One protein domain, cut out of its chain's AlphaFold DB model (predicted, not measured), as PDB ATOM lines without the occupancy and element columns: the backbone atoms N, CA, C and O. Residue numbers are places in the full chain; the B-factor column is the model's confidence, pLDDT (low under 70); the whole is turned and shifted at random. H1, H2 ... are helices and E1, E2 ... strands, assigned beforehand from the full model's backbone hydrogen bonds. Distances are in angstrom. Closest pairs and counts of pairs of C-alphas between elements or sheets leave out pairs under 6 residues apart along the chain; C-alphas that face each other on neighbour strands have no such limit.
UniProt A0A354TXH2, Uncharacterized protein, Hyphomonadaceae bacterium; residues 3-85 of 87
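This is residues 3 to 85 of the 87 residues of an uncharacterized protein of Hyphomonadaceae bacterium (UniProt A0A354TXH2). An elongated model in which the short helix H1 and the loop after it make one end, the short strand E1 and the short helix H2 lie nearer the middle, and the small helix H3 is at the other end. The long stretch of residues 44 to 58 leads from H2 out to H3, and the long helix H4 then folds back to reach H2 with residues 81 to 84. The printed part has 83 residues with four named helices and one named strand, in the order H1, E1, H2, H3, H4; E1 pairs with no named strand. The class is mostly helix, though under half of the residues, 40 of 83, are in named elements. The whole is only just compact, close to loose, with a radius of gyration of the C-alphas of 13.7 A and spans of 44 by 26 by 18 A.

Residues 3 to 4 form a short parallel pairing with residues 29 to 30 of E1, residues 28 to 30. H1, residues 12 to 19, comes closest to E1 at the C-alphas of Leu 16 and Phe 28, 7.6 A apart. H1 and H2, residues 39 to 43, only just touch, with 3 pairs of C-alphas within 8 A, the closest being those of Ala 13 and Tyr 42 at 5.3 A. The closest C-alphas of E1 and H2 are those of Pro 30 and Tyr 42, 7.6 A apart. H3, residues 59 to 64, is apart from H1, E1 and H2. H3 and H4, residues 67 to 84, only just touch, with 3 pairs of C-alphas within 8 A, and only at the corner by their link; H4 does so with residues 67 to 70 alone. Their closest C-alphas are those of Asp 61 and Ile 70, 7.2 A apart, and they run opposite ways at a steep tilt of 44 degrees. H4 touches H2 with residues 81 to 84 alone, the closest C-alphas being those of Pro 40 and Leu 84 at 7.2 A. H4 is apart from H1 and E1. In H1, H2, H3 and H4 every O i to N i+4 pair is within hydrogen-bond range.

H1 begins at C-alpha 12, (24.324, 63.927, -4.752), and measures 11.1 A from first to last C-alpha. E1 measures 6.3 A, H2 6.2 A and H3 8.5 A; H3 begins at C-alpha 59, (19.411, 43.992, 6.091). H4, the longest helix, measures 25.7 A and ends at C-alpha 84, (35.326, 53.167, -14.686).

The two C-alphas farthest apart are those of Pro 22 and Ala 64, at 44.5 A. The printed part runs from residue 3 to 85 and has no cut. The link from H2 to H3, 15 residues, is long; that from H3 to H4, 2 residues, is tight. The links from H1 to E1 and from E1 to H2, 8 residues each, are short. The mean pLDDT of the printed part is 97.0, and no printed residue is under 70.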
ATOM      1  N   LYS A   3      33.126  61.594   4.879       97.75
ATOM      2  CA  LYS A   3      31.815  61.046   4.507       97.75
ATOM      3  C   LYS A   3      30.870  62.178   4.095       97.75
ATOM      4  O   LYS A   3      30.728  63.148   4.831       97.75
ATOM      5  N   PHE A   4      30.197  62.028   2.956       98.19
ATOM      6  CA  PHE A   4      29.123  62.924   2.516       98.19
ATOM      7  C   PHE A   4      27.782  62.213   2.703       98.19
ATOM      8  O   PHE A   4      27.491  61.243   2.003       98.19
ATOM      9  N   PHE A   5      27.004  62.633   3.701       97.81
ATOM     10  CA  PHE A   5      25.780  61.946   4.106       97.81
ATOM     11  C   PHE A   5      24.715  62.924   4.625       97.81
ATOM     12  O   PHE A   5      25.069  63.790   5.425       97.81
ATOM     13  N   PRO A   6      23.429  62.722   4.275       97.38
ATOM     14  CA  PRO A   6      22.925  61.789   3.260       97.38
ATOM     15  C   PRO A   6      23.141  62.345   1.838       97.38
ATOM     16  O   PRO A   6      22.734  63.459   1.530       97.38
ATOM     17  N   ALA A   7      23.789  61.570   0.965       98.06
ATOM     18  CA  ALA A   7      24.299  62.057  -0.314       98.06
ATOM     19  C   ALA A   7      23.196  62.546  -1.262       98.06
ATOM     20  O   ALA A   7      23.246  63.692  -1.706       98.06
ATOM     21  N   GLU A   8      22.191  61.714  -1.551       97.75
ATOM     22  CA  GLU A   8      21.127  62.087  -2.496       97.75
ATOM     23  C   GLU A   8      20.286  63.285  -2.021       97.75
ATOM     24  O   GLU A   8      20.118  64.216  -2.809       97.75
ATOM     25  N   PRO A   9      19.815  63.352  -0.754       98.12
ATOM     26  CA  PRO A   9      19.089  64.528  -0.265       98.12
ATOM     27  C   PRO A   9      19.896  65.831  -0.302       98.12
ATOM     28  O   PRO A   9      19.309  66.907  -0.357       98.12
ATOM     29  N   TYR A  10      21.229  65.756  -0.285       98.00
ATOM     30  CA  TYR A  10      22.116  66.918  -0.384       98.00
ATOM     31  C   TYR A  10      22.555  67.232  -1.821       98.00
ATOM     32  O   TYR A  10      23.539  67.942  -2.016       98.00
ATOM     33  N   GLY A  11      21.846  66.729  -2.835       97.75
ATOM     34  CA  GLY A  11      22.109  67.022  -4.253       97.75
ATOM     35  C   GLY A  11      23.114  66.079  -4.927       97.75
ATOM     36  O   GLY A  11      23.469  66.267  -6.095       97.75
ATOM     37  N   GLY A  12      23.561  65.046  -4.213       98.12
ATOM     38  CA  GLY A  12      24.324  63.927  -4.752       98.12
ATOM     39  C   GLY A  12      25.623  64.322  -5.454       98.12
ATOM     40  O   GLY A  12      26.381  65.179  -4.992       98.12
ATOM     41  N   ALA A  13      25.897  63.673  -6.587       98.12
ATOM     42  CA  ALA A  13      27.122  63.880  -7.356       98.12
ATOM     43  C   ALA A  13      27.299  65.340  -7.818       98.12
ATOM     44  O   ALA A  13      28.426  65.828  -7.892       98.12
ATOM     45  N   SER A  14      26.202  66.062  -8.084       98.31
ATOM     46  CA  SER A  14      26.267  67.463  -8.518       98.31
ATOM     47  C   SER A  14      26.877  68.375  -7.444       98.31
ATOM     48  O   SER A  14      27.770  69.170  -7.743       98.31
ATOM     49  N   THR A  15      26.494  68.177  -6.182       98.25
ATOM     50  CA  THR A  15      27.048  68.903  -5.034       98.25
ATOM     51  C   THR A  15      28.516  68.576  -4.832       98.25
ATOM     52  O   THR A  15      29.332  69.479  -4.674       98.25
ATOM     53  N   LEU A  16      28.889  67.296  -4.904       98.00
ATOM     54  CA  LEU A  16      30.293  66.896  -4.793       98.00
ATOM     55  C   LEU A  16      31.142  67.508  -5.908       98.00
ATOM     56  O   LEU A  16      32.229  68.009  -5.632       98.00
ATOM     57  N   LYS A  17      30.637  67.561  -7.145       97.94
ATOM     58  CA  LYS A  17      31.316  68.258  -8.242       97.94
ATOM     59  C   LYS A  17      31.518  69.742  -7.923       97.94
ATOM     60  O   LYS A  17      32.623  70.242  -8.112       97.94
ATOM     61  N   ALA A  18      30.502  70.431  -7.402       98.06
ATOM     62  CA  ALA A  18      30.610  71.840  -7.018       98.06
ATOM     63  C   ALA A  18      31.622  72.069  -5.878       98.06
ATOM     64  O   ALA A  18      32.397  73.021  -5.929       98.06
ATOM     65  N   LEU A  19      31.675  71.164  -4.895       97.12
ATOM     66  CA  LEU A  19      32.609  71.236  -3.765       97.12
ATOM     67  C   LEU A  19      34.078  71.033  -4.162       97.12
ATOM     68  O   LEU A  19      34.957  71.407  -3.389       97.12
ATOM     69  N   SER A  20      34.363  70.497  -5.354       95.25
ATOM     70  CA  SER A  20      35.745  70.339  -5.830       95.25
ATOM     71  C   SER A  20      36.499  71.670  -5.967       95.25
ATOM     72  O   SER A  20      37.712  71.692  -5.783       95.25
ATOM     73  N   ALA A  21      35.794  72.777  -6.233       96.00
ATOM     74  CA  ALA A  21      36.398  74.101  -6.370       96.00
ATOM     75  C   ALA A  21      36.818  74.727  -5.021       96.00
ATOM     76  O   ALA A  21      37.984  75.095  -4.886       96.00
ATOM     77  N   PRO A  22      35.937  74.850  -4.005       97.31
ATOM     78  CA  PRO A  22      36.317  75.421  -2.711       97.31
ATOM     79  C   PRO A  22      37.109  74.457  -1.813       97.31
ATOM     80  O   PRO A  22      37.778  74.914  -0.889       97.31
ATOM     81  N   LEU A  23      37.042  73.140  -2.048       96.81
ATOM     82  CA  LEU A  23      37.689  72.113  -1.218       96.81
ATOM     83  C   LEU A  23      38.591  71.182  -2.058       96.81
ATOM     84  O   LEU A  23      38.384  69.966  -2.058       96.81
ATOM     85  N   PRO A  24      39.615  71.710  -2.758       95.56
ATOM     86  CA  PRO A  24      40.387  70.950  -3.748       95.56
ATOM     87  C   PRO A  24      41.191  69.786  -3.149       95.56
ATOM     88  O   PRO A  24      41.470  68.806  -3.834       95.56
ATOM     89  N   ASN A  25      41.531  69.867  -1.860       96.31
ATOM     90  CA  ASN A  25      42.344  68.868  -1.159       96.31
ATOM     91  C   ASN A  25      41.504  67.836  -0.386       96.31
ATOM     92  O   ASN A  25      42.050  67.020   0.359       96.31
ATOM     93  N   ILE A  26      40.174  67.883  -0.511       97.06
ATOM     94  CA  ILE A  26      39.267  66.980   0.196       97.06
ATOM     95  C   ILE A  26      38.689  65.957  -0.778       97.06
ATOM     96  O   ILE A  26      38.043  66.302  -1.763       97.06
ATOM     97  N   SER A  27      38.863  64.677  -0.454       97.38
ATOM     98  CA  SER A  27      38.144  63.582  -1.110       97.38
ATOM     99  C   SER A  27      36.930  63.155  -0.291       97.38
ATOM    100  O   SER A  27      36.994  63.087   0.940       97.38
ATOM    101  N   PHE A  28      35.853  62.787  -0.974       98.38
ATOM    102  CA  PHE A  28      34.571  62.427  -0.384       98.38
ATOM    103  C   PHE A  28      34.245  60.940  -0.557       98.38
ATOM    104  O   PHE A  28      34.692  60.290  -1.504       98.38
ATOM    105  N   MET A  29      33.424  60.430   0.359       98.31
ATOM    106  CA  MET A  29      32.739  59.145   0.265       98.31
ATOM    107  C   MET A  29      31.225  59.367   0.434       98.31
ATOM    108  O   MET A  29      30.756  59.466   1.576       98.31
ATOM    109  N   PRO A  30      30.444  59.507  -0.656       98.38
ATOM    110  CA  PRO A  30      28.990  59.612  -0.589       98.38
ATOM    111  C   PRO A  30      28.357  58.365   0.031       98.38
ATOM    112  O   PRO A  30      28.744  57.229  -0.252       98.38
ATOM    113  N   THR A  31      27.362  58.578   0.885       97.75
ATOM    114  CA  THR A  31      26.514  57.530   1.458       97.75
ATOM    115  C   THR A  31      25.098  58.055   1.645       97.75
ATOM    116  O   THR A  31      24.912  59.213   2.004       97.75
ATOM    117  N   GLY A  32      24.095  57.194   1.475       97.19
ATOM    118  CA  GLY A  32      22.679  57.549   1.615       97.19
ATOM    119  C   GLY A  32      22.036  57.828   0.259       97.19
ATOM    120  O   GLY A  32      22.247  58.886  -0.327       97.19
ATOM    121  N   GLY A  33      21.270  56.849  -0.231       96.19
ATOM    122  CA  GLY A  33      20.605  56.883  -1.538       96.19
ATOM    123  C   GLY A  33      21.488  56.511  -2.742       96.19
ATOM    124  O   GLY A  33      21.020  56.581  -3.879       96.19
ATOM    125  N   VAL A  34      22.737  56.095  -2.498       97.00
ATOM    126  CA  VAL A  34      23.630  55.520  -3.517       97.00
ATOM    127  C   VAL A  34      23.147  54.114  -3.885       97.00
ATOM    128  O   VAL A  34      22.762  53.348  -3.001       97.00
ATOM    129  N   SER A  35      23.189  53.787  -5.175       96.06
ATOM    130  CA  SER A  35      22.859  52.482  -5.757       96.06
ATOM    131  C   SER A  35      23.846  52.138  -6.878       96.06
ATOM    132  O   SER A  35      24.659  52.990  -7.259       96.06
ATOM    133  N   ILE A  36      23.774  50.919  -7.424       95.50
ATOM    134  CA  ILE A  36      24.647  50.480  -8.523       95.50
ATOM    135  C   ILE A  36      24.501  51.377  -9.764       95.50
ATOM    136  O   ILE A  36      25.499  51.767 -10.364       95.50
ATOM    137  N   GLU A  37      23.284  51.830 -10.071       95.94
ATOM    138  CA  GLU A  37      22.990  52.689 -11.226       95.94
ATOM    139  C   GLU A  37      23.583  54.093 -11.065       95.94
ATOM    140  O   GLU A  37      23.978  54.736 -12.039       95.94
ATOM    141  N   LYS A  38      23.664  54.585  -9.823       96.62
ATOM    142  CA  LYS A  38      24.197  55.920  -9.510       96.62
ATOM    143  C   LYS A  38      25.702  55.916  -9.292       96.62
ATOM    144  O   LYS A  38      26.328  56.972  -9.410       96.62
ATOM    145  N   LEU A  39      26.294  54.762  -8.993       96.12
ATOM    146  CA  LEU A  39      27.715  54.607  -8.691       96.12
ATOM    147  C   LEU A  39      28.640  55.282  -9.727       96.12
ATOM    148  O   LEU A  39      29.550  56.009  -9.308       96.12
ATOM    149  N   PRO A  40      28.390  55.179 -11.053       97.25
ATOM    150  CA  PRO A  40      29.213  55.849 -12.058       97.25
ATOM    151  C   PRO A  40      29.203  57.376 -11.954       97.25
ATOM    152  O   PRO A  40      30.219  58.009 -12.232       97.25
ATOM    153  N   SER A  41      28.081  57.982 -11.552       97.50
ATOM    154  CA  SER A  41      27.976  59.444 -11.423       97.50
ATOM    155  C   SER A  41      28.885  59.993 -10.320       97.50
ATOM    156  O   SER A  41      29.415  61.095 -10.449       97.50
ATOM    157  N   TYR A  42      29.117  59.192  -9.280       97.81
ATOM    158  CA  TYR A  42      29.999  59.517  -8.168       97.81
ATOM    159  C   TYR A  42      31.459  59.201  -8.481       97.81
ATOM    160  O   TYR A  42      32.317  60.068  -8.353       97.81
ATOM    161  N   LEU A  43      31.759  57.972  -8.912       97.06
ATOM    162  CA  LEU A  43      33.145  57.509  -9.052       97.06
ATOM    163  C   LEU A  43      33.888  58.120 -10.251       97.06
ATOM    164  O   LEU A  43      35.116  58.051 -10.301       97.06
ATOM    165  N   LYS A  44      33.188  58.765 -11.188       96.12
ATOM    166  CA  LYS A  44      33.826  59.576 -12.238       96.12
ATOM    167  C   LYS A  44      34.374  60.912 -11.722       96.12
ATOM    168  O   LYS A  44      35.151  61.553 -12.424       96.12
ATOM    169  N   LEU A  45      33.973  61.358 -10.529       96.62
ATOM    170  CA  LEU A  45      34.454  62.613  -9.960       96.62
ATOM    171  C   LEU A  45      35.841  62.422  -9.322       96.62
ATOM    172  O   LEU A  45      36.015  61.502  -8.518       96.62
ATOM    173  N   PRO A  46      36.819  63.302  -9.609       94.69
ATOM    174  CA  PRO A  46      38.180  63.168  -9.087       94.69
ATOM    175  C   PRO A  46      38.258  63.382  -7.570       94.69
ATOM    176  O   PRO A  46      39.152  62.863  -6.911       94.69
ATOM    177  N   ASN A  47      37.303  64.112  -6.991       96.94
ATOM    178  CA  ASN A  47      37.212  64.337  -5.553       96.94
ATOM    179  C   ASN A  47      36.365  63.279  -4.823       96.94
ATOM    180  O   ASN A  47      36.032  63.471  -3.658       96.94
ATOM    181  N   VAL A  48      36.018  62.157  -5.459       97.62
ATOM    182  CA  VAL A  48      35.317  61.037  -4.815       97.62
ATOM    183  C   VAL A  48      36.242  59.830  -4.770       97.62
ATOM    184  O   VAL A  48      36.609  59.285  -5.803       97.62
ATOM    185  N   ALA A  49      36.613  59.377  -3.575       96.31
ATOM    186  CA  ALA A  49      37.540  58.253  -3.428       96.31
ATOM    187  C   ALA A  49      36.819  56.898  -3.525       96.31
ATOM    188  O   ALA A  49      37.269  56.002  -4.236       96.31
ATOM    189  N   ALA A  50      35.669  56.781  -2.863       96.56
ATOM    190  CA  ALA A  50      34.838  55.580  -2.787       96.56
ATOM    191  C   ALA A  50      33.364  55.984  -2.646       96.56
ATOM    192  O   ALA A  50      33.074  57.159  -2.456       96.56
ATOM    193  N   ALA A  51      32.432  55.037  -2.689       97.06
ATOM    194  CA  ALA A  51      31.017  55.283  -2.413       97.06
ATOM    195  C   ALA A  51      30.433  54.116  -1.609       97.06
ATOM    196  O   ALA A  51      30.887  52.983  -1.748       97.06
ATOM    197  N   GLY A  52      29.445  54.398  -0.759       95.69
ATOM    198  CA  GLY A  52      28.840  53.398   0.119       95.69
ATOM    199  C   GLY A  52      27.319  53.434   0.094       95.69
ATOM    200  O   GLY A  52      26.704  54.496  -0.028       95.69
ATOM    201  N   GLY A  53      26.694  52.274   0.263       95.25
ATOM    202  CA  GLY A  53      25.247  52.164   0.383       95.25
ATOM    203  C   GLY A  53      24.795  50.740   0.672       95.25
ATOM    204  O   GLY A  53      25.514  49.774   0.433       95.25
ATOM    205  N   SER A  54      23.583  50.629   1.209       95.44
ATOM    206  CA  SER A  54      23.034  49.361   1.692       95.44
ATOM    207  C   SER A  54      22.625  48.397   0.577       95.44
ATOM    208  O   SER A  54      22.259  47.271   0.885       95.44
ATOM    209  N   TRP A  55      22.668  48.813  -0.697       95.06
ATOM    210  CA  TRP A  55      22.282  47.948  -1.819       95.06
ATOM    211  C   TRP A  55      23.171  46.703  -1.921       95.06
ATOM    212  O   TRP A  55      22.685  45.668  -2.348       95.06
ATOM    213  N   LEU A  56      24.443  46.801  -1.511       95.75
ATOM    214  CA  LEU A  56      25.415  45.709  -1.600       95.75
ATOM    215  C   LEU A  56      25.122  44.590  -0.589       95.75
ATOM    216  O   LEU A  56      25.277  43.415  -0.896       95.75
ATOM    217  N   ALA A  57      24.675  44.960   0.611       96.88
ATOM    218  CA  ALA A  57      24.316  44.031   1.674       96.88
ATOM    219  C   ALA A  57      23.084  44.563   2.410       96.88
ATOM    220  O   ALA A  57      23.186  45.314   3.387       96.88
ATOM    221  N   THR A  58      21.902  44.215   1.900       96.38
ATOM    222  CA  THR A  58      20.650  44.673   2.502       96.38
ATOM    223  C   THR A  58      20.437  43.996   3.863       96.38
ATOM    224  O   THR A  58      20.859  42.853   4.054       96.38
ATOM    225  N   PRO A  59      19.748  44.641   4.825       97.12
ATOM    226  CA  PRO A  59      19.411  43.992   6.091       97.12
ATOM    227  C   PRO A  59      18.645  42.676   5.903       97.12
ATOM    228  O   PRO A  59      18.881  41.733   6.648       97.12
ATOM    229  N   ALA A  60      17.778  42.601   4.887       97.69
ATOM    230  CA  ALA A  60      17.035  41.391   4.551       97.69
ATOM    231  C   ALA A  60      17.964  40.257   4.092       97.69
ATOM    232  O   ALA A  60      17.834  39.134   4.571       97.69
ATOM    233  N   ASP A  61      18.940  40.556   3.230       97.94
ATOM    234  CA  ASP A  61      19.904  39.561   2.752       97.94
ATOM    235  C   ASP A  61      20.817  39.059   3.870       97.94
ATOM    236  O   ASP A  61      21.082  37.860   3.953       97.94
ATOM    237  N   ILE A  62      21.248  39.948   4.768       98.19
ATOM    238  CA  ILE A  62      22.045  39.571   5.943       98.19
ATOM    239  C   ILE A  62      21.223  38.676   6.880       98.19
ATOM    240  O   ILE A  62      21.712  37.635   7.313       98.19
ATOM    241  N   GLN A  63      19.976  39.052   7.178       98.38
ATOM    242  CA  GLN A  63      19.093  38.280   8.061       98.38
ATOM    243  C   GLN A  63      18.745  36.903   7.483       98.38
ATOM    244  O   GLN A  63      18.644  35.937   8.235       98.38
ATOM    245  N   ALA A  64      18.593  36.806   6.162       98.25
ATOM    246  CA  ALA A  64      18.325  35.553   5.462       98.25
ATOM    247  C   ALA A  64      19.585  34.697   5.220       98.25
ATOM    248  O   ALA A  64      19.466  33.564   4.762       98.25
ATOM    249  N   GLY A  65      20.787  35.212   5.508       98.44
ATOM    250  CA  GLY A  65      22.042  34.519   5.208       98.44
ATOM    251  C   GLY A  65      22.317  34.381   3.706       98.44
ATOM    252  O   GLY A  65      22.983  33.434   3.286       98.44
ATOM    253  N   ASN A  66      21.824  35.314   2.885       98.44
ATOM    254  CA  ASN A  66      21.954  35.316   1.423       98.44
ATOM    255  C   ASN A  66      23.369  35.727   0.967       98.44
ATOM    256  O   ASN A  66      23.546  36.650   0.167       98.44
ATOM    257  N   TRP A  67      24.404  35.049   1.461       98.38
ATOM    258  CA  TRP A  67      25.802  35.393   1.184       98.38
ATOM    259  C   TRP A  67      26.157  35.291  -0.299       98.38
ATOM    260  O   TRP A  67      26.949  36.094  -0.787       98.38
ATOM    261  N   ALA A  68      25.539  34.354  -1.026       98.44
ATOM    262  CA  ALA A  68      25.712  34.227  -2.473       98.44
ATOM    263  C   ALA A  68      25.264  35.505  -3.201       98.44
ATOM    264  O   ALA A  68      26.039  36.091  -3.948       98.44
ATOM    265  N   ARG A  69      24.072  36.015  -2.875       97.75
ATOM    266  CA  ARG A  69      23.544  37.263  -3.440       97.75
ATOM    267  C   ARG A  69      24.406  38.473  -3.082       97.75
ATOM    268  O   ARG A  69      24.692  39.297  -3.941       97.75
ATOM    269  N   ILE A  70      24.851  38.581  -1.828       98.50
ATOM    270  CA  ILE A  70      25.761  39.661  -1.402       98.50
ATOM    271  C   ILE A  70      27.082  39.590  -2.185       98.50
ATOM    272  O   ILE A  70      27.616  40.620  -2.591       98.50
ATOM    273  N   THR A  71      27.590  38.381  -2.435       98.50
ATOM    274  CA  THR A  71      28.801  38.160  -3.239       98.50
ATOM    275  C   THR A  71      28.599  38.597  -4.688       98.50
ATOM    276  O   THR A  71      29.445  39.308  -5.220       98.50
ATOM    277  N   GLU A  72      27.472  38.240  -5.310       98.25
ATOM    278  CA  GLU A  72      27.118  38.671  -6.671       98.25
ATOM    279  C   GLU A  72      27.059  40.200  -6.781       98.25
ATOM    280  O   GLU A  72      27.702  40.782  -7.654       98.25
ATOM    281  N   LEU A  73      26.376  40.866  -5.845       97.75
ATOM    282  CA  LEU A  73      26.263  42.329  -5.809       97.75
ATOM    283  C   LEU A  73      27.619  43.014  -5.595       97.75
ATOM    284  O   LEU A  73      27.906  44.055  -6.192       97.75
ATOM    285  N   ALA A  74      28.469  42.441  -4.738       97.81
ATOM    286  CA  ALA A  74      29.823  42.938  -4.521       97.81
ATOM    287  C   ALA A  74      30.694  42.777  -5.775       97.81
ATOM    288  O   ALA A  74      31.463  43.685  -6.104       97.81
ATOM    289  N   GLN A  75      30.558  41.654  -6.484       97.94
ATOM    290  CA  GLN A  75      31.278  41.383  -7.723       97.94
ATOM    291  C   GLN A  75      30.848  42.350  -8.833       97.94
ATOM    292  O   GLN A  75      31.705  42.996  -9.435       97.94
ATOM    293  N   GLU A  76      29.540  42.537  -9.029       96.75
ATOM    294  CA  GLU A  76      28.983  43.496  -9.990       96.75
ATOM    295  C   GLU A  76      29.504  44.917  -9.728       96.75
ATOM    296  O   GLU A  76      30.005  45.588 -10.634       96.75
ATOM    297  N   ALA A  77      29.459  45.367  -8.470       97.06
ATOM    298  CA  ALA A  77      29.988  46.672  -8.091       97.06
ATOM    299  C   ALA A  77      31.499  46.777  -8.350       97.06
ATOM    300  O   ALA A  77      31.956  47.791  -8.879       97.06
ATOM    301  N   SER A  78      32.276  45.744  -8.005       96.38
ATOM    302  CA  SER A  78      33.727  45.712  -8.224       96.38
ATOM    303  C   SER A  78      34.082  45.822  -9.706       96.38
ATOM    304  O   SER A  78      34.934  46.633 -10.077       96.38
ATOM    305  N   ASP A  79      33.412  45.052 -10.560       96.62
ATOM    306  CA  ASP A  79      33.681  45.037 -11.997       96.62
ATOM    307  C   ASP A  79      33.260  46.345 -12.664       96.62
ATOM    308  O   ASP A  79      34.006  46.891 -13.485       96.62
ATOM    309  N   LEU A  80      32.146  46.936 -12.220       95.81
ATOM    310  CA  LEU A  80      31.773  48.289 -12.617       95.81
ATOM    311  C   LEU A  80      32.869  49.298 -12.245       95.81
ATOM    312  O   LEU A  80      33.285  50.077 -13.103       95.81
ATOM    313  N   VAL A  81      33.392  49.279 -11.012       95.25
ATOM    314  CA  VAL A  81      34.479  50.192 -10.606       95.25
ATOM    315  C   VAL A  81      35.727  50.005 -11.472       95.25
ATOM    316  O   VAL A  81      36.281  51.004 -11.931       95.25
ATOM    317  N   LYS A  82      36.142  48.760 -11.745       95.19
ATOM    318  CA  LYS A  82      37.297  48.474 -12.618       95.19
ATOM    319  C   LYS A  82      37.105  49.038 -14.026       95.19
ATOM    320  O   LYS A  82      38.040  49.604 -14.579       95.19
ATOM    321  N   SER A  83      35.896  48.941 -14.584       95.00
ATOM    322  CA  SER A  83      35.595  49.514 -15.905       95.00
ATOM    323  C   SER A  83      35.642  51.050 -15.932       95.00
ATOM    324  O   SER A  83      35.959  51.643 -16.960       95.00
ATOM    325  N   LEU A  84      35.339  51.705 -14.807       93.88
ATOM    326  CA  LEU A  84      35.326  53.167 -14.686       93.88
ATOM    327  C   LEU A  84      36.707  53.756 -14.391       93.88
ATOM    328  O   LEU A  84      36.964  54.912 -14.726       93.88
ATOM    329  N   ARG A  85      37.559  52.987 -13.712       90.56
ATOM    330  CA  ARG A  85      38.902  53.376 -13.276       90.56
ATOM    331  C   ARG A  85      39.880  52.249 -13.622       90.56
ATOM    332  O   ARG A  85      40.280  51.512 -12.717       90.56
TER     333      ARG A  85